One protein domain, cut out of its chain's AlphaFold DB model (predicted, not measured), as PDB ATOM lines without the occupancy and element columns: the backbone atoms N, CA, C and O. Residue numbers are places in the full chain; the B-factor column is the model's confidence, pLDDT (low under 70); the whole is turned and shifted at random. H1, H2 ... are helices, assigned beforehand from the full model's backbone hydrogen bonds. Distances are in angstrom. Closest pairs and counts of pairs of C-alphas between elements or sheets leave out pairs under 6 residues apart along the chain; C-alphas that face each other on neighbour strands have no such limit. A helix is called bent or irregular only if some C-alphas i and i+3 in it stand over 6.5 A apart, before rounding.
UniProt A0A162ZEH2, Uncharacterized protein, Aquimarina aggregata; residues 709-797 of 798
ATOM      1  N   SER A 709     -51.689  -2.001  44.954       52.44
ATOM      2  CA  SER A 709     -50.521  -1.932  45.832       52.44
ATOM      3  C   SER A 709     -49.906  -0.537  45.734       52.44
ATOM      4  O   SER A 709     -49.725  -0.051  44.616       52.44
ATOM      5  N   SER A 710     -49.600   0.131  46.852       55.38
ATOM      6  CA  SER A 710     -48.983   1.469  46.807       55.38
ATOM      7  C   SER A 710     -47.708   1.469  45.953       55.38
ATOM      8  O   SER A 710     -47.312   2.497  45.408       55.38
ATOM      9  N   PHE A 711     -47.102   0.293  45.749       58.34
ATOM     10  CA  PHE A 711     -46.010   0.116  44.810       58.34
ATOM     11  C   PHE A 711     -46.392   0.284  43.343       58.34
ATOM     12  O   PHE A 711     -45.533   0.735  42.609       58.34
ATOM     13  N   SER A 712     -47.618   0.033  42.889       62.25
ATOM     14  CA  SER A 712     -48.028   0.262  41.492       62.25
ATOM     15  C   SER A 712     -47.952   1.738  41.058       62.25
ATOM     16  O   SER A 712     -47.781   2.009  39.865       62.25
ATOM     17  N   GLU A 713     -47.954   2.685  42.012       63.66
ATOM     18  CA  GLU A 713     -47.597   4.102  41.805       63.66
ATOM     19  C   GLU A 713     -46.083   4.335  41.664       63.66
ATOM     20  O   GLU A 713     -45.655   5.375  41.177       63.66
ATOM     21  N   THR A 714     -45.260   3.370  42.068       72.25
ATOM     22  CA  THR A 714     -43.791   3.395  41.954       72.25
ATOM     23  C   THR A 714     -43.242   2.439  40.887       72.25
ATOM     24  O   THR A 714     -42.108   2.604  40.437       72.25
ATOM     25  N   GLY A 715     -44.031   1.448  40.466       77.94
ATOM     26  CA  GLY A 715     -43.652   0.404  39.523       77.94
ATOM     27  C   GLY A 715     -44.532  -0.841  39.644       77.94
ATOM     28  O   GLY A 715     -44.972  -1.205  40.727       77.94
ATOM     29  N   VAL A 716     -44.763  -1.517  38.523       85.75
ATOM     30  CA  VAL A 716     -45.442  -2.818  38.479       85.75
ATOM     31  C   VAL A 716     -44.483  -3.839  37.868       85.75
ATOM     32  O   VAL A 716     -43.726  -3.523  36.944       85.75
ATOM     33  N   ASN A 717     -44.472  -5.057  38.386       82.81
ATOM     34  CA  ASN A 717     -43.719  -6.163  37.836       82.81
ATOM     35  C   ASN A 717     -44.546  -6.859  36.752       82.81
ATOM     36  O   ASN A 717     -45.355  -7.750  37.016       82.81
ATOM     37  N   PHE A 718     -44.262  -6.521  35.493       87.88
ATOM     38  CA  PHE A 718     -44.912  -7.108  34.325       87.88
ATOM     39  C   PHE A 718     -44.689  -8.613  34.185       87.88
ATOM     40  O   PHE A 718     -45.219  -9.177  33.240       87.88
ATOM     41  N   THR A 719     -43.930  -9.279  35.055       77.75
ATOM     42  CA  THR A 719     -43.785 -10.741  35.022       77.75
ATOM     43  C   THR A 719     -44.764 -11.483  35.928       77.75
ATOM     44  O   THR A 719     -45.012 -12.656  35.664       77.75
ATOM     45  N   VAL A 720     -45.332 -10.834  36.953       68.75
ATOM     46  CA  VAL A 720     -46.138 -11.514  37.990       68.75
ATOM     47  C   VAL A 720     -47.403 -10.762  38.409       68.75
ATOM     48  O   VAL A 720     -48.369 -11.416  38.784       68.75
ATOM     49  N   ASP A 721     -47.434  -9.432  38.300       68.62
ATOM     50  CA  ASP A 721     -48.547  -8.608  38.797       68.62
ATOM     51  C   ASP A 721     -49.789  -8.743  37.908       68.62
ATOM     52  O   ASP A 721     -49.663  -8.915  36.691       68.62
ATOM     53  N   ASP A 722     -50.988  -8.684  38.483       76.25
ATOM     54  CA  ASP A 722     -52.233  -8.970  37.760       76.25
ATOM     55  C   ASP A 722     -52.651  -7.861  36.772       76.25
ATOM     56  O   ASP A 722     -52.088  -6.765  36.733       76.25
ATOM     57  N   GLN A 723     -53.655  -8.142  35.933       80.06
ATOM     58  CA  GLN A 723     -54.138  -7.189  34.929       80.06
ATOM     59  C   GLN A 723     -54.593  -5.858  35.552       80.06
ATOM     60  O   GLN A 723     -54.400  -4.806  34.950       80.06
ATOM     61  N   THR A 724     -55.187  -5.881  36.744       73.50
ATOM     62  CA  THR A 724     -55.676  -4.679  37.429       73.50
ATOM     63  C   THR A 724     -54.509  -3.810  37.885       73.50
ATOM     64  O   THR A 724     -54.509  -2.611  37.612       73.50
ATOM     65  N   GLU A 725     -53.480  -4.397  38.500       77.31
ATOM     66  CA  GLU A 725     -52.269  -3.667  38.905       77.31
ATOM     67  C   GLU A 725     -51.535  -3.067  37.698       77.31
ATOM     68  O   GLU A 725     -51.112  -1.909  37.737       77.31
ATOM     69  N   ILE A 726     -51.458  -3.808  36.586       84.88
ATOM     70  CA  ILE A 726     -50.894  -3.309  35.325       84.88
ATOM     71  C   ILE A 726     -51.709  -2.128  34.793       84.88
ATOM     72  O   ILE A 726     -51.125  -1.112  34.422       84.88
ATOM     73  N   ARG A 727     -53.045  -2.229  34.761       82.12
ATOM     74  CA  ARG A 727     -53.927  -1.153  34.274       82.12
ATOM     75  C   ARG A 727     -53.754   0.121  35.086       82.12
ATOM     76  O   ARG A 727     -53.649   1.199  34.505       82.12
ATOM     77  N   VAL A 728     -53.675   0.011  36.410       78.62
ATOM     78  CA  VAL A 728     -53.479   1.194  37.252       78.62
ATOM     79  C   VAL A 728     -52.077   1.766  37.096       78.62
ATOM     80  O   VAL A 728     -51.933   2.978  36.965       78.62
ATOM     81  N   HIS A 729     -51.052   0.925  36.977       89.56
ATOM     82  CA  HIS A 729     -49.717   1.399  36.630       89.56
ATOM     83  C   HIS A 729     -49.697   2.159  35.294       89.56
ATOM     84  O   HIS A 729     -49.076   3.224  35.212       89.56
ATOM     85  N   ILE A 730     -50.407   1.653  34.273       92.31
ATOM     86  CA  ILE A 730     -50.565   2.313  32.971       92.31
ATOM     87  C   ILE A 730     -51.241   3.676  33.139       92.31
ATOM     88  O   ILE A 730     -50.680   4.682  32.712       92.31
ATOM     89  N   ALA A 731     -52.387   3.723  33.816       86.44
ATOM     90  CA  ALA A 731     -53.131   4.961  34.041       86.44
ATOM     91  C   ALA A 731     -52.307   6.018  34.802       86.44
ATOM     92  O   ALA A 731     -52.363   7.203  34.471       86.44
ATOM     93  N   THR A 732     -51.509   5.596  35.788       84.19
ATOM     94  CA  THR A 732     -50.713   6.497  36.634       84.19
ATOM     95  C   THR A 732     -49.448   7.011  35.938       84.19
ATOM     96  O   THR A 732     -49.121   8.191  36.052       84.19
ATOM     97  N   HIS A 733     -48.722   6.158  35.204       91.38
ATOM     98  CA  HIS A 733     -47.410   6.509  34.630       91.38
ATOM     99  C   HIS A 733     -47.446   6.864  33.144       91.38
ATOM    100  O   HIS A 733     -46.507   7.481  32.634       91.38
ATOM    101  N   TYR A 734     -48.511   6.473  32.451       93.88
ATOM    102  CA  TYR A 734     -48.677   6.636  31.013       93.88
ATOM    103  C   TYR A 734     -50.062   7.234  30.691       93.88
ATOM    104  O   TYR A 734     -50.839   6.632  29.947       93.88
ATOM    105  N   PRO A 735     -50.390   8.431  31.226       93.25
ATOM    106  CA  PRO A 735     -51.731   9.021  31.140       93.25
ATOM    107  C   PRO A 735     -52.163   9.426  29.719       93.25
ATOM    108  O   PRO A 735     -53.319   9.784  29.513       93.25
ATOM    109  N   GLY A 736     -51.251   9.411  28.743       91.06
ATOM    110  CA  GLY A 736     -51.553   9.615  27.326       91.06
ATOM    111  C   GLY A 736     -52.169   8.389  26.647       91.06
ATOM    112  O   GLY A 736     -52.718   8.524  25.560       91.06
ATOM    113  N   ILE A 737     -52.119   7.207  27.274       94.31
ATOM    114  CA  ILE A 737     -52.705   5.977  26.728       94.31
ATOM    115  C   ILE A 737     -54.214   5.941  27.044       94.31
ATOM    116  O   ILE A 737     -54.579   5.939  28.221       94.31
ATOM    117  N   PRO A 738     -55.111   5.878  26.037       91.69
ATOM    118  CA  PRO A 738     -56.551   5.760  26.269       91.69
ATOM    119  C   PRO A 738     -56.922   4.475  27.022       91.69
ATOM    120  O   PRO A 738     -56.296   3.438  26.817       91.69
ATOM    121  N   GLU A 739     -57.994   4.513  27.818       78.75
ATOM    122  CA  GLU A 739     -58.435   3.394  28.672       78.75
ATOM    123  C   GLU A 739     -58.568   2.067  27.910       78.75
ATOM    124  O   GLU A 739     -57.994   1.061  28.316       78.75
ATOM    125  N   LYS A 740     -59.228   2.071  26.745       85.81
ATOM    126  CA  LYS A 740     -59.366   0.865  25.913       85.81
ATOM    127  C   LYS A 740     -58.007   0.276  25.512       85.81
ATOM    128  O   LYS A 740     -57.816  -0.932  25.566       85.81
ATOM    129  N   THR A 741     -57.052   1.128  25.144       89.00
ATOM    130  CA  THR A 741     -55.694   0.702  24.782       89.00
ATOM    131  C   THR A 741     -54.921   0.211  26.004       89.00
ATOM    132  O   THR A 741     -54.170  -0.752  25.896       89.00
ATOM    133  N   ALA A 742     -55.111   0.822  27.176       86.19
ATOM    134  CA  ALA A 742     -54.515   0.346  28.421       86.19
ATOM    135  C   ALA A 742     -55.007  -1.066  28.785       86.19
ATOM    136  O   ALA A 742     -54.203  -1.903  29.194       86.19
ATOM    137  N   ASP A 743     -56.294  -1.348  28.577       79.81
ATOM    138  CA  ASP A 743     -56.900  -2.660  28.820       79.81
ATOM    139  C   ASP A 743     -56.351  -3.725  27.869       79.81
ATOM    140  O   ASP A 743     -55.922  -4.791  28.318       79.81
ATOM    141  N   GLU A 744     -56.309  -3.414  26.571       90.06
ATOM    142  CA  GLU A 744     -55.745  -4.284  25.534       90.06
ATOM    143  C   GLU A 744     -54.263  -4.583  25.797       90.06
ATOM    144  O   GLU A 744     -53.832  -5.733  25.726       90.06
ATOM    145  N   VAL A 745     -53.482  -3.567  26.175       92.06
ATOM    146  CA  VAL A 745     -52.056  -3.728  26.479       92.06
ATOM    147  C   VAL A 745     -51.842  -4.523  27.764       92.06
ATOM    148  O   VAL A 745     -50.949  -5.365  27.807       92.06
ATOM    149  N   ALA A 746     -52.653  -4.311  28.803       90.12
ATOM    150  CA  ALA A 746     -52.566  -5.092  30.034       90.12
ATOM    151  C   ALA A 746     -52.872  -6.578  29.789       90.12
ATOM    152  O   ALA A 746     -52.134  -7.436  30.278       90.12
ATOM    153  N   LEU A 747     -53.900  -6.884  28.988       85.38
ATOM    154  CA  LEU A 747     -54.193  -8.251  28.542       85.38
ATOM    155  C   LEU A 747     -53.025  -8.835  27.752       85.38
ATOM    156  O   LEU A 747     -52.571  -9.937  28.046       85.38
ATOM    157  N   GLN A 748     -52.469  -8.068  26.816       92.81
ATOM    158  CA  GLN A 748     -51.366  -8.551  25.999       92.81
ATOM    159  C   GLN A 748     -50.082  -8.781  26.805       92.81
ATOM    160  O   GLN A 748     -49.343  -9.721  26.516       92.81
ATOM    161  N   ILE A 749     -49.820  -7.979  27.844       89.62
ATOM    162  CA  ILE A 749     -48.736  -8.233  28.800       89.62
ATOM    163  C   ILE A 749     -48.954  -9.582  29.491       89.62
ATOM    164  O   ILE A 749     -48.006 -10.358  29.592       89.62
ATOM    165  N   VAL A 750     -50.177  -9.869  29.951       84.50
ATOM    166  CA  VAL A 750     -50.514 -11.139  30.614       84.50
ATOM    167  C   VAL A 750     -50.372 -12.323  29.653       84.50
ATOM    168  O   VAL A 750     -49.783 -13.335  30.029       84.50
ATOM    169  N   ASP A 751     -50.828 -12.186  28.411       83.50
ATOM    170  CA  ASP A 751     -50.723 -13.236  27.393       83.50
ATOM    171  C   ASP A 751     -49.272 -13.493  26.966       83.50
ATOM    172  O   ASP A 751     -48.851 -14.645  26.847       83.50
ATOM    173  N   ASP A 752     -48.461 -12.444  26.804       84.38
ATOM    174  CA  ASP A 752     -47.041 -12.571  26.463       84.38
ATOM    175  C   ASP A 752     -46.238 -13.301  27.554       84.38
ATOM    176  O   ASP A 752     -45.220 -13.920  27.240       84.38
ATOM    177  N   ARG A 753     -46.687 -13.288  28.819       82.06
ATOM    178  CA  ARG A 753     -46.070 -14.098  29.891       82.06
ATOM    179  C   ARG A 753     -46.302 -15.593  29.700       82.06
ATOM    180  O   ARG A 753     -45.457 -16.379  30.114       82.06
ATOM    181  N   LYS A 754     -47.451 -15.963  29.127       71.25
ATOM    182  CA  LYS A 754     -47.930 -17.349  28.997       71.25
ATOM    183  C   LYS A 754     -47.370 -18.069  27.770       71.25
ATOM    184  O   LYS A 754     -47.566 -19.275  27.622       71.25
ATOM    185  N   ARG A 755     -46.700 -17.353  26.859       75.88
ATOM    186  CA  ARG A 755     -46.113 -17.967  25.660       75.88
ATOM    187  C   ARG A 755     -45.073 -19.010  26.071       75.88
ATOM    188  O   ARG A 755     -44.279 -18.784  26.970       75.88
ATOM    189  N   LYS A 756     -45.055 -20.164  25.401       64.69
ATOM    190  CA  LYS A 756     -44.071 -21.237  25.659       64.69
ATOM    191  C   LYS A 756     -42.760 -21.050  24.883       64.69
ATOM    192  O   LYS A 756     -41.984 -21.989  24.736       64.69
ATOM    193  N   ASP A 757     -42.536 -19.865  24.322       74.19
ATOM    194  CA  ASP A 757     -41.340 -19.583  23.540       74.19
ATOM    195  C   ASP A 757     -40.145 -19.204  24.433       74.19
ATOM    196  O   ASP A 757     -40.252 -19.006  25.645       74.19
ATOM    197  N   GLN A 758     -38.960 -19.116  23.825       61.16
ATOM    198  CA  GLN A 758     -37.732 -18.753  24.537       61.16
ATOM    199  C   GLN A 758     -37.735 -17.304  25.067       61.16
ATOM    200  O   GLN A 758     -36.807 -16.924  25.790       61.16
ATOM    201  N   GLU A 759     -38.737 -16.493  24.712       63.12
ATOM    202  CA  GLU A 759     -38.842 -15.087  25.106       63.12
ATOM    203  C   GLU A 759     -39.715 -14.862  26.345       63.12
ATOM    204  O   GLU A 759     -39.663 -13.772  26.928       63.12
ATOM    205  N   ALA A 760     -40.452 -15.878  26.798       71.12
ATOM    206  CA  ALA A 760     -41.254 -15.786  28.005       71.12
ATOM    207  C   ALA A 760     -40.393 -15.558  29.267       71.12
ATOM    208  O   ALA A 760     -39.294 -16.117  29.411       71.12
ATOM    209  N   PRO A 761     -40.868 -14.726  30.212       72.19
ATOM    210  CA  PRO A 761     -40.102 -14.349  31.396       72.19
ATOM    211  C   PRO A 761     -39.916 -15.511  32.385       72.19
ATOM    212  O   PRO A 761     -38.961 -15.490  33.165       72.19
ATOM    213  N   LEU A 762     -40.786 -16.526  32.332       63.12
ATOM    214  CA  LEU A 762     -40.774 -17.717  33.180       63.12
ATOM    215  C   LEU A 762     -40.885 -18.971  32.288       63.12
ATOM    216  O   LEU A 762     -41.969 -19.249  31.786       63.12
ATOM    217  N   PRO A 763     -39.797 -19.722  32.029       57.03
ATOM    218  CA  PRO A 763     -39.898 -20.971  31.275       57.03
ATOM    219  C   PRO A 763     -40.620 -22.054  32.090       57.03
ATOM    220  O   PRO A 763     -40.480 -22.100  33.316       57.03
ATOM    221  N   LEU A 764     -41.308 -22.968  31.397       54.69
ATOM    222  CA  LEU A 764     -41.731 -24.250  31.965       54.69
ATOM    223  C   LEU A 764     -40.486 -24.988  32.478       54.69
ATOM    224  O   LEU A 764     -39.482 -25.080  31.772       54.69
ATOM    225  N   MET A 765     -40.518 -25.451  33.729       53.28
ATOM    226  CA  MET A 765     -39.422 -26.253  34.273       53.28
ATOM    227  C   MET A 765     -39.481 -27.638  33.636       53.28
ATOM    228  O   MET A 765     -40.399 -28.399  33.927       53.28
ATOM    229  N   GLU A 766     -38.518 -27.958  32.774       52.22
ATOM    230  CA  GLU A 766     -38.485 -29.257  32.093       52.22
ATOM    231  C   GLU A 766     -37.392 -30.187  32.645       52.22
ATOM    232  O   GLU A 766     -37.523 -31.400  32.501       52.22
ATOM    233  N   THR A 767     -36.339 -29.679  33.318       59.31
ATOM    234  CA  THR A 767     -35.228 -30.533  33.806       59.31
ATOM    235  C   THR A 767     -34.554 -30.046  35.103       59.31
ATOM    236  O   THR A 767     -34.551 -28.858  35.415       59.31
ATOM    237  N   GLU A 768     -33.929 -30.964  35.856       51.62
ATOM    238  CA  GLU A 768     -33.166 -30.675  37.093       51.62
ATOM    239  C   GLU A 768     -31.883 -29.839  36.867       51.62
ATOM    240  O   GLU A 768     -31.398 -29.196  37.800       51.62
ATOM    241  N   ASP A 769     -31.369 -29.759  35.633       55.38
ATOM    242  CA  ASP A 769     -30.192 -28.942  35.281       55.38
ATOM    243  C   ASP A 769     -30.479 -27.417  35.265       55.38
ATOM    244  O   ASP A 769     -29.564 -26.590  35.161       55.38
ATOM    245  N   ASP A 770     -31.736 -27.009  35.469       56.53
ATOM    246  CA  ASP A 770     -32.182 -25.610  35.505       56.53
ATOM    247  C   ASP A 770     -31.720 -24.807  36.740       56.53
ATOM    248  O   ASP A 770     -31.973 -23.606  36.859       56.53
ATOM    249  N   ILE A 771     -30.961 -25.392  37.664       48.97
ATOM    250  CA  ILE A 771     -30.401 -24.636  38.798       48.97
ATOM    251  C   ILE A 771     -29.337 -23.621  38.323       48.97
ATOM    252  O   ILE A 771     -29.224 -22.527  38.887       48.97
ATOM    253  N   GLN A 772     -28.623 -23.887  37.216       52.50
ATOM    254  CA  GLN A 772     -27.743 -22.881  36.594       52.50
ATOM    255  C   GLN A 772     -28.510 -21.747  35.879       52.50
ATOM    256  O   GLN A 772     -27.921 -20.700  35.585       52.50
ATOM    257  N   THR A 773     -29.825 -21.877  35.651       56.44
ATOM    258  CA  THR A 773     -30.624 -20.888  34.908       56.44
ATOM    259  C   THR A 773     -31.199 -19.758  35.769       56.44
ATOM    260  O   THR A 773     -31.808 -18.840  35.224       56.44
ATOM    261  N   MET A 774     -30.921 -19.679  37.078       54.16
ATOM    262  CA  MET A 774     -31.370 -18.533  37.896       54.16
ATOM    263  C   MET A 774     -30.903 -17.169  37.350       54.16
ATOM    264  O   MET A 774     -31.701 -16.237  37.254       54.16
ATOM    265  N   LYS A 775     -29.641 -17.049  36.905       59.28
ATOM    266  CA  LYS A 775     -29.140 -15.809  36.273       59.28
ATOM    267  C   LYS A 775     -29.828 -15.519  34.934       59.28
ATOM    268  O   LYS A 775     -30.046 -14.353  34.604       59.28
ATOM    269  N   SER A 776     -30.195 -16.554  34.174       66.38
ATOM    270  CA  SER A 776     -30.902 -16.386  32.899       66.38
ATOM    271  C   SER A 776     -32.379 -16.032  33.101       66.38
ATOM    272  O   SER A 776     -32.934 -15.298  32.286       66.38
ATOM    273  N   ARG A 777     -33.002 -16.471  34.203       68.62
ATOM    274  CA  ARG A 777     -34.360 -16.069  34.611       68.62
ATOM    275  C   ARG A 777     -34.416 -14.585  34.955       68.62
ATOM    276  O   ARG A 777     -35.199 -13.860  34.354       68.62
ATOM    277  N   THR A 778     -33.523 -14.096  35.819       72.69
ATOM    278  CA  THR A 778     -33.463 -12.659  36.149       72.69
ATOM    279  C   THR A 778     -33.186 -11.803  34.910       72.69
ATOM    280  O   THR A 778     -33.766 -10.730  34.754       72.69
ATOM    281  N   HIS A 779     -32.332 -12.279  33.996       78.06
ATOM    282  CA  HIS A 779     -32.062 -11.578  32.743       78.06
ATOM    283  C   HIS A 779     -33.289 -11.529  31.815       78.06
ATOM    284  O   HIS A 779     -33.602 -10.461  31.289       78.06
ATOM    285  N   ARG A 780     -34.012 -12.646  31.652       78.56
ATOM    286  CA  ARG A 780     -35.240 -12.721  30.840       78.56
ATOM    287  C   ARG A 780     -36.372 -11.881  31.415       78.56
ATOM    288  O   ARG A 780     -36.924 -11.063  30.689       78.56
ATOM    289  N   ALA A 781     -36.640 -11.994  32.715       79.56
ATOM    290  CA  ALA A 781     -37.625 -11.168  33.409       79.56
ATOM    291  C   ALA A 781     -37.332  -9.670  33.230       79.56
ATOM    292  O   ALA A 781     -38.217  -8.895  32.875       79.56
ATOM    293  N   ARG A 782     -36.061  -9.261  33.364       81.12
ATOM    294  CA  ARG A 782     -35.648  -7.870  33.134       81.12
ATOM    295  C   ARG A 782     -35.824  -7.436  31.678       81.12
ATOM    296  O   ARG A 782     -36.267  -6.317  31.439       81.12
ATOM    297  N   LYS A 783     -35.492  -8.295  30.708       86.44
ATOM    298  CA  LYS A 783     -35.693  -8.013  29.278       86.44
ATOM    299  C   LYS A 783     -37.186  -7.870  28.951       86.44
ATOM    300  O   LYS A 783     -37.552  -6.959  28.213       86.44
ATOM    301  N   PHE A 784     -38.031  -8.719  29.534       89.69
ATOM    302  CA  PHE A 784     -39.488  -8.672  29.395       89.69
ATOM    303  C   PHE A 784     -40.072  -7.379  29.973       89.69
ATOM    304  O   PHE A 784     -40.790  -6.663  29.278       89.69
ATOM    305  N   GLN A 785     -39.681  -7.033  31.202       92.25
ATOM    306  CA  GLN A 785     -40.048  -5.774  31.848       92.25
ATOM    307  C   GLN A 785     -39.671  -4.574  30.959       92.25
ATOM    308  O   GLN A 785     -40.516  -3.757  30.610       92.25
ATOM    309  N   GLN A 786     -38.414  -4.511  30.505       91.19
ATOM    310  CA  GLN A 786     -37.908  -3.413  29.674       91.19
ATOM    311  C   GLN A 786     -38.601  -3.316  28.309       91.19
ATOM    312  O   GLN A 786     -38.811  -2.205  27.812       91.19
ATOM    313  N   LYS A 787     -38.956  -4.453  27.692       94.50
ATOM    314  CA  LYS A 787     -39.716  -4.502  26.432       94.50
ATOM    315  C   LYS A 787     -41.049  -3.773  26.597       94.50
ATOM    316  O   LYS A 787     -41.343  -2.870  25.811       94.50
ATOM    317  N   TRP A 788     -41.813  -4.122  27.628       95.75
ATOM    318  CA  TRP A 788     -43.136  -3.548  27.863       95.75
ATOM    319  C   TRP A 788     -43.090  -2.106  28.363       95.75
ATOM    320  O   TRP A 788     -43.838  -1.277  27.853       95.75
ATOM    321  N   GLU A 789     -42.139  -1.748  29.230       94.62
ATOM    322  CA  GLU A 789     -41.913  -0.343  29.606       94.62
ATOM    323  C   GLU A 789     -41.584   0.521  28.380       94.62
ATOM    324  O   GLU A 789     -42.094   1.629  28.227       94.62
ATOM    325  N   THR A 790     -40.756   0.012  27.462       95.75
ATOM    326  CA  THR A 790     -40.428   0.720  26.215       95.75
ATOM    327  C   THR A 790     -41.654   0.864  25.315       95.75
ATOM    328  O   THR A 790     -41.830   1.909  24.685       95.75
ATOM    329  N   HIS A 791     -42.501  -0.165  25.243       96.25
ATOM    330  CA  HIS A 791     -43.729  -0.136  24.457       96.25
ATOM    331  C   HIS A 791     -44.735   0.885  25.009       96.25
ATOM    332  O   HIS A 791     -45.190   1.745  24.257       96.25
ATOM    333  N   LEU A 792     -44.981   0.880  26.321       96.31
ATOM    334  CA  LEU A 792     -45.862   1.842  26.989       96.31
ATOM    335  C   LEU A 792     -45.368   3.285  26.831       96.31
ATOM    336  O   LEU A 792     -46.153   4.172  26.509       96.31
ATOM    337  N   ARG A 793     -44.054   3.534  26.938       96.81
ATOM    338  CA  ARG A 793     -43.485   4.868  26.660       96.81
ATOM    339  C   ARG A 793     -43.759   5.344  25.236       96.81
ATOM    340  O   ARG A 793     -43.942   6.537  25.040       96.81
ATOM    341  N   ARG A 794     -43.749   4.443  24.246       95.81
ATOM    342  CA  ARG A 794     -44.061   4.797  22.853       95.81
ATOM    343  C   ARG A 794     -45.542   5.095  22.680       95.81
ATOM    344  O   ARG A 794     -45.853   6.115  22.084       95.81
ATOM    345  N   LEU A 795     -46.418   4.246  23.217       94.62
ATOM    346  CA  LEU A 795     -47.866   4.458  23.163       94.62
ATOM    347  C   LEU A 795     -48.277   5.768  23.835       94.62
ATOM    348  O   LEU A 795     -49.108   6.479  23.304       94.62
ATOM    349  N   ASN A 796     -47.643   6.126  24.950       94.62
ATOM    350  CA  ASN A 796     -47.915   7.372  25.667       94.62
ATOM    351  C   ASN A 796     -47.487   8.650  24.915       94.62
ATOM    352  O   ASN A 796     -47.825   9.751  25.342       94.62
ATOM    353  N   LEU A 797     -46.668   8.527  23.864       90.19
ATOM    354  CA  LEU A 797     -46.212   9.647  23.030       90.19
ATOM    355  C   LEU A 797     -47.014   9.792  21.730       90.19
ATOM    356  O   LEU A 797     -46.808  10.777  21.017       90.19
TER     357      LEU A 797
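This is residues 709 to 797 of the 798 residues of an uncharacterized protein of Aquimarina aggregata (UniProt A0A162ZEH2). Three helices form a loose chain of contacts, with the small H1 on H2 and H2 packed steeply on H3, while the long H4 folds back near H3 and H2, running opposite to H3. Residues 765 to 772, of which 768 to 772 belong to H4, stick out from this body. The printed part has 89 residues with four named helices, H1 to H4 in chain order, and no named strand: an all helix domain. It is only just compact, close to loose, with a radius of gyration of the C-alphas of 14.1 A, and elongated, spanning 44 by 24 by 20 A.

H1, residues 710 to 713, touches H2, residues 723 to 733, closest at the C-alphas of Ser 712 and His 729, 5.3 A apart. H2 touches H3, residues 739 to 754, at a steep tilt of 52 degrees, opposite ways; the closest C-alphas, of Gln 723 and Ala 746, are 5.6 A apart. H4, residues 768 to 795, is close to H3 but not clearly touching, at a shallow tilt of 16 degrees, opposite ways; the closest C-alphas, of Ile 749 and Trp 788, are 7.4 A apart. H4 is also close to H2 but not clearly touching, at a steep tilt of 48 degrees, the same way, with the C-alphas of Ile 730 and Leu 792 closest at 7.6 A. H1 is apart from H3 and H4. H4 is irregular, C-alphas 772 and 775 being 7.2 A apart, and has a kink of 55 degrees near residue 775. Every O i to N i+4 pair is within hydrogen-bond range in H2, against 11 of 12 in H3 and 19 of 24 in H4; H1 is too short for such a pair.

H1 begins at C-alpha 710, (-48.983, 1.469, 46.807). H2 is 15.3 A long from first to last C-alpha, and H3 is 23.3 A. H4 is 40.6 A long, from C-alpha 768 at (-33.166, -30.675, 37.093) to C-alpha 795 at (-47.866, 4.458, 23.163).

The two C-alphas farthest apart, of Gly 736 and Glu 768, are 45.4 A apart. The printed part has no cut. The link from H1 to H2 is short, H2 to H3 tight, and H3 to H4 long, with 13 residues. The mean pLDDT of the printed part is 77.8; 26 residues are under 70, among them 709 to 713 and 762 to 777.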